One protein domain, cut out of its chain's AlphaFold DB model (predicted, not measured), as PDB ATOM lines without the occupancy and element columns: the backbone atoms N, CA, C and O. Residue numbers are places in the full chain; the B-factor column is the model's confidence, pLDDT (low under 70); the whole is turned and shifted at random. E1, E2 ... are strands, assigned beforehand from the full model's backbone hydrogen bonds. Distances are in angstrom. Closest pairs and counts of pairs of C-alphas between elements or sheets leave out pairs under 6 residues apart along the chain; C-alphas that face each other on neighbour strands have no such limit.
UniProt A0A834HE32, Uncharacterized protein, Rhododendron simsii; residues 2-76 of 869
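This is residues 2 to 76 of the 869 residues of an uncharacterized protein of Rhododendron simsii (UniProt A0A834HE32). There is little regular structure: a slender two-stranded hairpin, E1 and E2, forms one end of an elongated outline, and a looped stretch without named elements, around residues 41 to 66, forms the other. The printed part has 75 residues, with no named helix and two named strands, E1 then E2, in one antiparallel sheet. The class is all strand, with only 8 residues in named elements. The whole is loose, with a radius of gyration of the C-alphas of 14.4 A and spans of 45 by 28 by 22 A.

After residues 2 to 18, E1, residues 19 to 22, and E2, residues 30 to 33, form an antiparallel hairpin at 159 degrees, joined by a short link. C-alphas 19 and 33 face each other at 4.1 A. N 22 and O 30, 2.8 A apart, are within hydrogen-bond range.

E1 begins at C-alpha 19 (-48.168, -9.856, -25.269) and is 9.3 A long. E2 is 9.5 A long and ends at C-alpha 33 (-50.667, -10.443, -22.087).

The farthest C-alphas, of Gly 26 and Glu 55, are 46.3 A apart. The printed part has no cut. Mean pLDDT of the printed part is 70.2; 31 residues are under 70, among them 2 to 10 and 58 to 67.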
ATOM      1  N   LYS A   2     -51.325 -18.175 -11.360       49.03
ATOM      2  CA  LYS A   2     -51.713 -17.801 -12.747       49.03
ATOM      3  C   LYS A   2     -50.842 -16.696 -13.398       49.03
ATOM      4  O   LYS A   2     -51.364 -15.822 -14.081       49.03
ATOM      5  N   PHE A   3     -49.522 -16.709 -13.203       56.41
ATOM      6  CA  PHE A   3     -48.579 -15.958 -14.052       56.41
ATOM      7  C   PHE A   3     -47.172 -16.562 -13.975       56.41
ATOM      8  O   PHE A   3     -46.794 -17.116 -12.945       56.41
ATOM      9  N   ILE A   4     -46.391 -16.416 -15.048       52.94
ATOM     10  CA  ILE A   4     -44.971 -16.790 -15.111       52.94
ATOM     11  C   ILE A   4     -44.158 -15.496 -15.214       52.94
ATOM     12  O   ILE A   4     -44.426 -14.669 -16.086       52.94
ATOM     13  N   ARG A   5     -43.176 -15.295 -14.326       65.50
ATOM     14  CA  ARG A   5     -42.263 -14.140 -14.380       65.50
ATOM     15  C   ARG A   5     -40.975 -14.545 -15.089       65.50
ATOM     16  O   ARG A   5     -40.182 -15.298 -14.536       65.50
ATOM     17  N   VAL A   6     -40.760 -14.024 -16.295       54.28
ATOM     18  CA  VAL A   6     -39.557 -14.278 -17.104       54.28
ATOM     19  C   VAL A   6     -38.712 -13.007 -17.161       54.28
ATOM     20  O   VAL A   6     -39.244 -11.916 -17.365       54.28
ATOM     21  N   ARG A   7     -37.387 -13.124 -16.998       59.59
ATOM     22  CA  ARG A   7     -36.467 -12.010 -17.262       59.59
ATOM     23  C   ARG A   7     -36.072 -12.033 -18.733       59.59
ATOM     24  O   ARG A   7     -35.484 -13.004 -19.191       59.59
ATOM     25  N   VAL A   8     -36.364 -10.949 -19.441       58.62
ATOM     26  CA  VAL A   8     -36.040 -10.777 -20.861       58.62
ATOM     27  C   VAL A   8     -35.169  -9.542 -21.062       58.62
ATOM     28  O   VAL A   8     -35.344  -8.536 -20.375       58.62
ATOM     29  N   TRP A   9     -34.245  -9.613 -22.018       60.59
ATOM     30  CA  TRP A   9     -33.565  -8.433 -22.545       60.59
ATOM     31  C   TRP A   9     -34.477  -7.766 -23.574       60.59
ATOM     32  O   TRP A   9     -35.029  -8.440 -24.444       60.59
ATOM     33  N   VAL A  10     -34.666  -6.452 -23.462       63.62
ATOM     34  CA  VAL A  10     -35.540  -5.683 -24.355       63.62
ATOM     35  C   VAL A  10     -34.767  -4.500 -24.916       63.62
ATOM     36  O   VAL A  10     -34.160  -3.736 -24.170       63.62
ATOM     37  N   ASP A  11     -34.818  -4.349 -26.235       72.38
ATOM     38  CA  ASP A  11     -34.310  -3.176 -26.938       72.38
ATOM     39  C   ASP A  11     -35.195  -1.962 -26.618       72.38
ATOM     40  O   ASP A  11     -36.289  -1.805 -27.166       72.38
ATOM     41  N   ILE A  12     -34.714  -1.107 -25.713       69.50
ATOM     42  CA  ILE A  12     -35.424   0.086 -25.226       69.50
ATOM     43  C   ILE A  12     -35.667   1.147 -26.309       69.50
ATOM     44  O   ILE A  12     -36.485   2.045 -26.105       69.50
ATOM     45  N   THR A  13     -35.001   1.049 -27.467       70.69
ATOM     46  CA  THR A  13     -35.242   1.960 -28.596       70.69
ATOM     47  C   THR A  13     -36.552   1.647 -29.323       70.69
ATOM     48  O   THR A  13     -37.072   2.507 -30.043       70.69
ATOM     49  N   LYS A  14     -37.115   0.446 -29.120       76.69
ATOM     50  CA  LYS A  14     -38.342  -0.050 -29.757       76.69
ATOM     51  C   LYS A  14     -39.529  -0.042 -28.778       76.69
ATOM     52  O   LYS A  14     -39.328  -0.086 -27.566       76.69
ATOM     53  N   PRO A  15     -40.781   0.016 -29.273       81.38
ATOM     54  CA  PRO A  15     -41.951  -0.040 -28.404       81.38
ATOM     55  C   PRO A  15     -42.065  -1.374 -27.652       81.38
ATOM     56  O   PRO A  15     -41.826  -2.440 -28.226       81.38
ATOM     57  N   LEU A  16     -42.486  -1.333 -26.386       82.75
ATOM     58  CA  LEU A  16     -42.710  -2.538 -25.585       82.75
ATOM     59  C   LEU A  16     -43.866  -3.378 -26.151       82.75
ATOM     60  O   LEU A  16     -44.900  -2.857 -26.580       82.75
ATOM     61  N   LYS A  17     -43.703  -4.706 -26.126       79.19
ATOM     62  CA  LYS A  17     -44.740  -5.653 -26.559       79.19
ATOM     63  C   LYS A  17     -45.823  -5.776 -25.486       79.19
ATOM     64  O   LYS A  17     -45.537  -5.813 -24.298       79.19
ATOM     65  N   ARG A  18     -47.085  -5.895 -25.901       80.94
ATOM     66  CA  ARG A  18     -48.230  -6.058 -24.977       80.94
ATOM     67  C   ARG A  18     -48.527  -7.508 -24.624       80.94
ATOM     68  O   ARG A  18     -49.368  -7.764 -23.773       80.94
ATOM     69  N   GLY A  19     -47.878  -8.437 -25.307       80.81
ATOM     70  CA  GLY A  19     -48.168  -9.856 -25.269       80.81
ATOM     71  C   GLY A  19     -47.737 -10.536 -26.561       80.81
ATOM     72  O   GLY A  19     -47.102  -9.905 -27.416       80.81
ATOM     73  N   PHE A  20     -48.087 -11.809 -26.686       79.62
ATOM     74  CA  PHE A  20     -47.905 -12.621 -27.888       79.62
ATOM     75  C   PHE A  20     -48.957 -13.739 -27.934       79.62
ATOM     76  O   PHE A  20     -49.505 -14.110 -26.897       79.62
ATOM     77  N   PHE A  21     -49.228 -14.286 -29.120       76.69
ATOM     78  CA  PHE A  21     -50.007 -15.519 -29.248       76.69
ATOM     79  C   PHE A  21     -49.102 -16.723 -28.985       76.69
ATOM     80  O   PHE A  21     -48.096 -16.908 -29.672       76.69
ATOM     81  N   LEU A  22     -49.459 -17.533 -27.992       80.19
ATOM     82  CA  LEU A  22     -48.851 -18.832 -27.743       80.19
ATOM     83  C   LEU A  22     -49.613 -19.883 -28.556       80.19
ATOM     84  O   LEU A  22     -50.753 -20.215 -28.229       80.19
ATOM     85  N   ARG A  23     -48.961 -20.396 -29.604       79.69
ATOM     86  CA  ARG A  23     -49.465 -21.507 -30.418       79.69
ATOM     87  C   ARG A  23     -49.480 -22.804 -29.627       79.69
ATOM     88  O   ARG A  23     -48.481 -23.140 -28.991       79.69
ATOM     89  N   ARG A  24     -50.601 -23.525 -29.676       78.25
ATOM     90  CA  ARG A  24     -50.808 -24.785 -28.947       78.25
ATOM     91  C   ARG A  24     -51.321 -25.842 -29.933       78.25
ATOM     92  O   ARG A  24     -52.466 -25.744 -30.356       78.25
ATOM     93  N   PRO A  25     -50.487 -26.803 -30.372       66.94
ATOM     94  CA  PRO A  25     -50.887 -27.770 -31.395       66.94
ATOM     95  C   PRO A  25     -52.137 -28.559 -30.979       66.94
ATOM     96  O   PRO A  25     -52.144 -29.171 -29.917       66.94
ATOM     97  N   GLY A  26     -53.179 -28.536 -31.814       71.19
ATOM     98  CA  GLY A  26     -54.463 -29.197 -31.538       71.19
ATOM     99  C   GLY A  26     -55.469 -28.381 -30.710       71.19
ATOM    100  O   GLY A  26     -56.595 -28.834 -30.534       71.19
ATOM    101  N   GLU A  27     -55.110 -27.179 -30.250       78.19
ATOM    102  CA  GLU A  27     -55.993 -26.256 -29.527       78.19
ATOM    103  C   GLU A  27     -55.950 -24.839 -30.134       78.19
ATOM    104  O   GLU A  27     -55.126 -24.536 -30.995       78.19
ATOM    105  N   GLU A  28     -56.820 -23.936 -29.671       79.88
ATOM    106  CA  GLU A  28     -56.782 -22.528 -30.089       79.88
ATOM    107  C   GLU A  28     -55.579 -21.754 -29.506       79.88
ATOM    108  O   GLU A  28     -55.173 -21.940 -28.344       79.88
ATOM    109  N   ASP A  29     -55.037 -20.844 -30.325       81.56
ATOM    110  CA  ASP A  29     -53.912 -19.957 -30.007       81.56
ATOM    111  C   ASP A  29     -54.268 -18.990 -28.863       81.56
ATOM    112  O   ASP A  29     -55.180 -18.168 -28.962       81.56
ATOM    113  N   LEU A  30     -53.499 -19.033 -27.772       78.75
ATOM    114  CA  LEU A  30     -53.793 -18.262 -26.564       78.75
ATOM    115  C   LEU A  30     -53.057 -16.914 -26.565       78.75
ATOM    116  O   LEU A  30     -51.825 -16.881 -26.580       78.75
ATOM    117  N   TRP A  31     -53.775 -15.790 -26.469       79.38
ATOM    118  CA  TRP A  31     -53.135 -14.480 -26.277       79.38
ATOM    119  C   TRP A  31     -52.609 -14.308 -24.844       79.38
ATOM    120  O   TRP A  31     -53.368 -14.158 -23.885       79.38
ATOM    121  N   VAL A  32     -51.286 -14.266 -24.697       76.81
ATOM    122  CA  VAL A  32     -50.595 -14.081 -23.417       76.81
ATOM    123  C   VAL A  32     -50.230 -12.604 -23.247       76.81
ATOM    124  O   VAL A  32     -49.285 -12.125 -23.874       76.81
ATOM    125  N   LYS A  33     -50.955 -11.864 -22.391       76.88
ATOM    126  CA  LYS A  33     -50.667 -10.443 -22.087       76.88
ATOM    127  C   LYS A  33     -49.400 -10.302 -21.230       76.88
ATOM    128  O   LYS A  33     -49.254 -10.963 -20.205       76.88
ATOM    129  N   PHE A  34     -48.519  -9.377 -21.605       81.56
ATOM    130  CA  PHE A  34     -47.349  -8.984 -20.818       81.56
ATOM    131  C   PHE A  34     -47.676  -7.847 -19.844       81.56
ATOM    132  O   PHE A  34     -48.411  -6.915 -20.171       81.56
ATOM    133  N   ARG A  35     -47.072  -7.916 -18.652       77.06
ATOM    134  CA  ARG A  35     -46.998  -6.823 -17.676       77.06
ATOM    135  C   ARG A  35     -45.550  -6.681 -17.208       77.06
ATOM    136  O   ARG A  35     -44.896  -7.688 -16.945       77.06
ATOM    137  N   TYR A  36     -45.062  -5.452 -17.099       76.44
ATOM    138  CA  TYR A  36     -43.671  -5.150 -16.767       76.44
ATOM    139  C   TYR A  36     -43.550  -4.632 -15.332       76.44
ATOM    140  O   TYR A  36     -44.224  -3.678 -14.936       76.44
ATOM    141  N   GLU A  37     -42.667  -5.248 -14.549       73.88
ATOM    142  CA  GLU A  37     -42.274  -4.758 -13.225       73.88
ATOM    143  C   GLU A  37     -41.201  -3.672 -13.351       73.88
ATOM    144  O   GLU A  37     -40.303  -3.778 -14.184       73.88
ATOM    145  N   ARG A  38     -41.256  -2.653 -12.481       67.75
ATOM    146  CA  ARG A  38     -40.244  -1.576 -12.381       67.75
ATOM    147  C   ARG A  38     -40.000  -0.796 -13.684       67.75
ATOM    148  O   ARG A  38     -38.911  -0.277 -13.900       67.75
ATOM    149  N   LEU A  39     -41.021  -0.691 -14.534       69.00
ATOM    150  CA  LEU A  39     -40.999   0.156 -15.724       69.00
ATOM    151  C   LEU A  39     -40.756   1.625 -15.320       69.00
ATOM    152  O   LEU A  39     -41.520   2.172 -14.523       69.00
ATOM    153  N   SER A  40     -39.702   2.251 -15.844       67.44
ATOM    154  CA  SER A  40     -39.358   3.662 -15.604       67.44
ATOM    155  C   SER A  40     -40.273   4.606 -16.408       67.44
ATOM    156  O   SER A  40     -41.422   4.247 -16.702       67.44
ATOM    157  N   ASP A  41     -39.816   5.820 -16.731       73.69
ATOM    158  CA  ASP A  41     -40.563   6.758 -17.574       73.69
ATOM    159  C   ASP A  41     -40.881   6.127 -18.930       73.69
ATOM    160  O   ASP A  41     -40.001   5.675 -19.665       73.69
ATOM    161  N   PHE A  42     -42.174   6.046 -19.231       81.00
ATOM    162  CA  PHE A  42     -42.712   5.303 -20.362       81.00
ATOM    163  C   PHE A  42     -43.812   6.114 -21.033       81.00
ATOM    164  O   PHE A  42     -44.745   6.588 -20.375       81.00
ATOM    165  N   CYS A  43     -43.730   6.226 -22.353       80.75
ATOM    166  CA  CYS A  43     -44.696   6.968 -23.135       80.75
ATOM    167  C   CYS A  43     -45.870   6.077 -23.558       80.75
ATOM    168  O   CYS A  43     -45.741   5.235 -24.447       80.75
ATOM    169  N   TYR A  44     -47.050   6.327 -22.989       76.00
ATOM    170  CA  TYR A  44     -48.278   5.597 -23.325       76.00
ATOM    171  C   TYR A  44     -48.791   5.833 -24.766       76.00
ATOM    172  O   TYR A  44     -49.614   5.064 -25.257       76.00
ATOM    173  N   SER A  45     -48.283   6.849 -25.477       77.19
ATOM    174  CA  SER A  45     -48.577   7.054 -26.906       77.19
ATOM    175  C   SER A  45     -47.748   6.108 -27.786       77.19
ATOM    176  O   SER A  45     -48.291   5.178 -28.379       77.19
ATOM    177  N   CYS A  46     -46.421   6.289 -27.826       77.81
ATOM    178  CA  CYS A  46     -45.540   5.555 -28.743       77.81
ATOM    179  C   CYS A  46     -44.998   4.220 -28.193       77.81
ATOM    180  O   CYS A  46     -44.368   3.463 -28.933       77.81
ATOM    181  N   GLY A  47     -45.202   3.933 -26.905       75.19
ATOM    182  CA  GLY A  47     -44.819   2.679 -26.257       75.19
ATOM    183  C   GLY A  47     -43.336   2.519 -25.924       75.19
ATOM    184  O   GLY A  47     -42.911   1.393 -25.667       75.19
ATOM    185  N   ARG A  48     -42.529   3.587 -25.961       80.69
ATOM    186  CA  ARG A  48     -41.077   3.539 -25.687       80.69
ATOM    187  C   ARG A  48     -40.736   4.020 -24.273       80.69
ATOM    188  O   ARG A  48     -41.498   4.764 -23.657       80.69
ATOM    189  N   VAL A  49     -39.575   3.592 -23.779       78.06
ATOM    190  CA  VAL A  49     -39.018   3.966 -22.468       78.06
ATOM    191  C   VAL A  49     -38.075   5.167 -22.628       78.06
ATOM    192  O   VAL A  49     -37.397   5.282 -23.647       78.06
ATOM    193  N   GLY A  50     -38.027   6.057 -21.633       75.06
ATOM    194  CA  GLY A  50     -37.098   7.195 -21.562       75.06
ATOM    195  C   GLY A  50     -37.704   8.579 -21.825       75.06
ATOM    196  O   GLY A  50     -36.960   9.551 -21.863       75.06
ATOM    197  N   HIS A  51     -39.022   8.684 -22.014       77.69
ATOM    198  CA  HIS A  51     -39.757   9.958 -22.043       77.69
ATOM    199  C   HIS A  51     -41.226   9.733 -21.657       77.69
ATOM    200  O   HIS A  51     -41.735   8.610 -21.760       77.69
ATOM    201  N   ASN A  52     -41.919  10.787 -21.223       75.62
ATOM    202  CA  ASN A  52     -43.346  10.716 -20.889       75.62
ATOM    203  C   ASN A  52     -44.252  11.023 -22.104       75.62
ATOM    204  O   ASN A  52     -43.784  11.273 -23.214       75.62
ATOM    205  N   PHE A  53     -45.578  10.978 -21.917       69.94
ATOM    206  CA  PHE A  53     -46.530  11.297 -22.992       69.94
ATOM    207  C   PHE A  53     -46.340  12.721 -23.534       69.94
ATOM    208  O   PHE A  53     -46.328  12.906 -24.748       69.94
ATOM    209  N   ASN A  54     -46.155  13.718 -22.664       70.06
ATOM    210  CA  ASN A  54     -46.112  15.131 -23.048       70.06
ATOM    211  C   ASN A  54     -44.910  15.459 -23.945       70.06
ATOM    212  O   ASN A  54     -45.059  16.248 -24.875       70.06
ATOM    213  N   GLU A  55     -43.776  14.793 -23.733       74.25
ATOM    214  CA  GLU A  55     -42.530  14.944 -24.504       74.25
ATOM    215  C   GLU A  55     -42.480  14.109 -25.799       74.25
ATOM    216  O   GLU A  55     -41.516  14.191 -26.564       74.25
ATOM    217  N   CYS A  56     -43.496  13.283 -26.066       74.56
ATOM    218  CA  CYS A  56     -43.521  12.414 -27.239       74.56
ATOM    219  C   CYS A  56     -43.631  13.216 -28.544       74.56
ATOM    220  O   CYS A  56     -44.607  13.934 -28.753       74.56
ATOM    221  N   LYS A  57     -42.663  13.027 -29.449       74.19
ATOM    222  CA  LYS A  57     -42.661  13.629 -30.798       74.19
ATOM    223  C   LYS A  57     -43.508  12.867 -31.824       74.19
ATOM    224  O   LYS A  57     -43.821  13.415 -32.870       74.19
ATOM    225  N   ASN A  58     -43.899  11.628 -31.515       66.38
ATOM    226  CA  ASN A  58     -44.711  10.767 -32.381       66.38
ATOM    227  C   ASN A  58     -46.137  10.617 -31.818       66.38
ATOM    228  O   ASN A  58     -46.655   9.501 -31.733       66.38
ATOM    229  N   LYS A  59     -46.742  11.717 -31.351       62.72
ATOM    230  CA  LYS A  59     -48.157  11.725 -30.961       62.72
ATOM    231  C   LYS A  59     -49.012  11.690 -32.218       62.72
ATOM    232  O   LYS A  59     -48.865  12.529 -33.096       62.72
ATOM    233  N   ASP A  60     -49.916  10.728 -32.266       60.41
ATOM    234  CA  ASP A  60     -50.989  10.690 -33.247       60.41
ATOM    235  C   ASP A  60     -52.189  11.438 -32.651       60.41
ATOM    236  O   ASP A  60     -52.952  10.874 -31.866       60.41
ATOM    237  N   GLU A  61     -52.296  12.736 -32.948       56.66
ATOM    238  CA  GLU A  61     -53.307  13.638 -32.366       56.66
ATOM    239  C   GLU A  61     -54.748  13.273 -32.771       56.66
ATOM    240  O   GLU A  61     -55.699  13.750 -32.161       56.66
ATOM    241  N   SER A  62     -54.916  12.370 -33.747       53.06
ATOM    242  CA  SER A  62     -56.215  11.868 -34.210       53.06
ATOM    243  C   SER A  62     -56.891  10.855 -33.269       53.06
ATOM    244  O   SER A  62     -58.022  10.440 -33.524       53.06
ATOM    245  N   LYS A  63     -56.212  10.419 -32.196       52.53
ATOM    246  CA  LYS A  63     -56.693   9.368 -31.283       52.53
ATOM    247  C   LYS A  63     -56.863   9.901 -29.865       52.53
ATOM    248  O   LYS A  63     -55.885  10.097 -29.150       52.53
ATOM    249  N   GLU A  64     -58.118  10.034 -29.433       50.59
ATOM    250  CA  GLU A  64     -58.491  10.529 -28.095       50.59
ATOM    251  C   GLU A  64     -57.919   9.696 -26.935       50.59
ATOM    252  O   GLU A  64     -57.754  10.208 -25.831       50.59
ATOM    253  N   ASN A  65     -57.593   8.420 -27.171       53.72
ATOM    254  CA  ASN A  65     -57.010   7.534 -26.168       53.72
ATOM    255  C   ASN A  65     -55.581   7.097 -26.543       53.72
ATOM    256  O   ASN A  65     -55.342   6.682 -27.683       53.72
ATOM    257  N   PRO A  66     -54.624   7.124 -25.590       60.88
ATOM    258  CA  PRO A  66     -53.267   6.648 -25.825       60.88
ATOM    259  C   PRO A  66     -53.280   5.158 -26.161       60.88
ATOM    260  O   PRO A  66     -54.014   4.371 -25.564       60.88
ATOM    261  N   VAL A  67     -52.439   4.751 -27.116       64.38
ATOM    262  CA  VAL A  67     -52.488   3.383 -27.642       64.38
ATOM    263  C   VAL A  67     -52.188   2.354 -26.544       64.38
ATOM    264  O   VAL A  67     -52.712   1.245 -26.617       64.38
ATOM    265  N   TYR A  68     -51.332   2.675 -25.564       70.94
ATOM    266  CA  TYR A  68     -50.961   1.821 -24.427       70.94
ATOM    267  C   TYR A  68     -51.639   2.285 -23.128       70.94
ATOM    268  O   TYR A  68     -51.780   3.481 -22.893       70.94
ATOM    269  N   ASP A  69     -51.976   1.343 -22.243       68.88
ATOM    270  CA  ASP A  69     -52.686   1.598 -20.985       68.88
ATOM    271  C   ASP A  69     -51.821   1.374 -19.728       68.88
ATOM    272  O   ASP A  69     -50.741   0.776 -19.766       68.88
ATOM    273  N   GLY A  70     -52.317   1.831 -18.571       62.31
ATOM    274  CA  GLY A  70     -51.673   1.604 -17.269       62.31
ATOM    275  C   GLY A  70     -51.532   0.119 -16.899       62.31
ATOM    276  O   GLY A  70     -50.607  -0.248 -16.174       62.31
ATOM    277  N   ASN A  71     -52.374  -0.754 -17.470       65.88
ATOM    278  CA  ASN A  71     -52.343  -2.208 -17.264       65.88
ATOM    279  C   ASN A  71     -51.110  -2.903 -17.875       65.88
ATOM    280  O   ASN A  71     -50.976  -4.124 -17.750       65.88
ATOM    281  N   LEU A  72     -50.225  -2.162 -18.552       70.88
ATOM    282  CA  LEU A  72     -48.905  -2.643 -18.957       70.88
ATOM    283  C   LEU A  72     -47.927  -2.745 -17.767       70.88
ATOM    284  O   LEU A  72     -46.925  -3.455 -17.857       70.88
ATOM    285  N   ARG A  73     -48.204  -2.064 -16.646       71.94
ATOM    286  CA  ARG A  73     -47.435  -2.190 -15.399       71.94
ATOM    287  C   ARG A  73     -47.937  -3.391 -14.595       71.94
ATOM    288  O   ARG A  73     -49.138  -3.614 -14.467       71.94
ATOM    289  N   ALA A  74     -47.013  -4.177 -14.055       66.69
ATOM    290  CA  ALA A  74     -47.350  -5.207 -13.080       66.69
ATOM    291  C   ALA A  74     -47.561  -4.561 -11.702       66.69
ATOM    292  O   ALA A  74     -46.725  -3.778 -11.250       66.69
ATOM    293  N   GLU A  75     -48.664  -4.900 -11.033       55.28
ATOM    294  CA  GLU A  75     -48.882  -4.527  -9.634       55.28
ATOM    295  C   GLU A  75     -47.818  -5.192  -8.758       55.28
ATOM    296  O   GLU A  75     -47.538  -6.388  -8.890       55.28
ATOM    297  N   ILE A  76     -47.216  -4.417  -7.854       48.84
ATOM    298  CA  ILE A  76     -46.247  -4.941  -6.893       48.84
ATOM    299  C   ILE A  76     -47.037  -5.628  -5.779       48.84
ATOM    300  O   ILE A  76     -47.335  -5.032  -4.749       48.84
TER     301      ILE A  76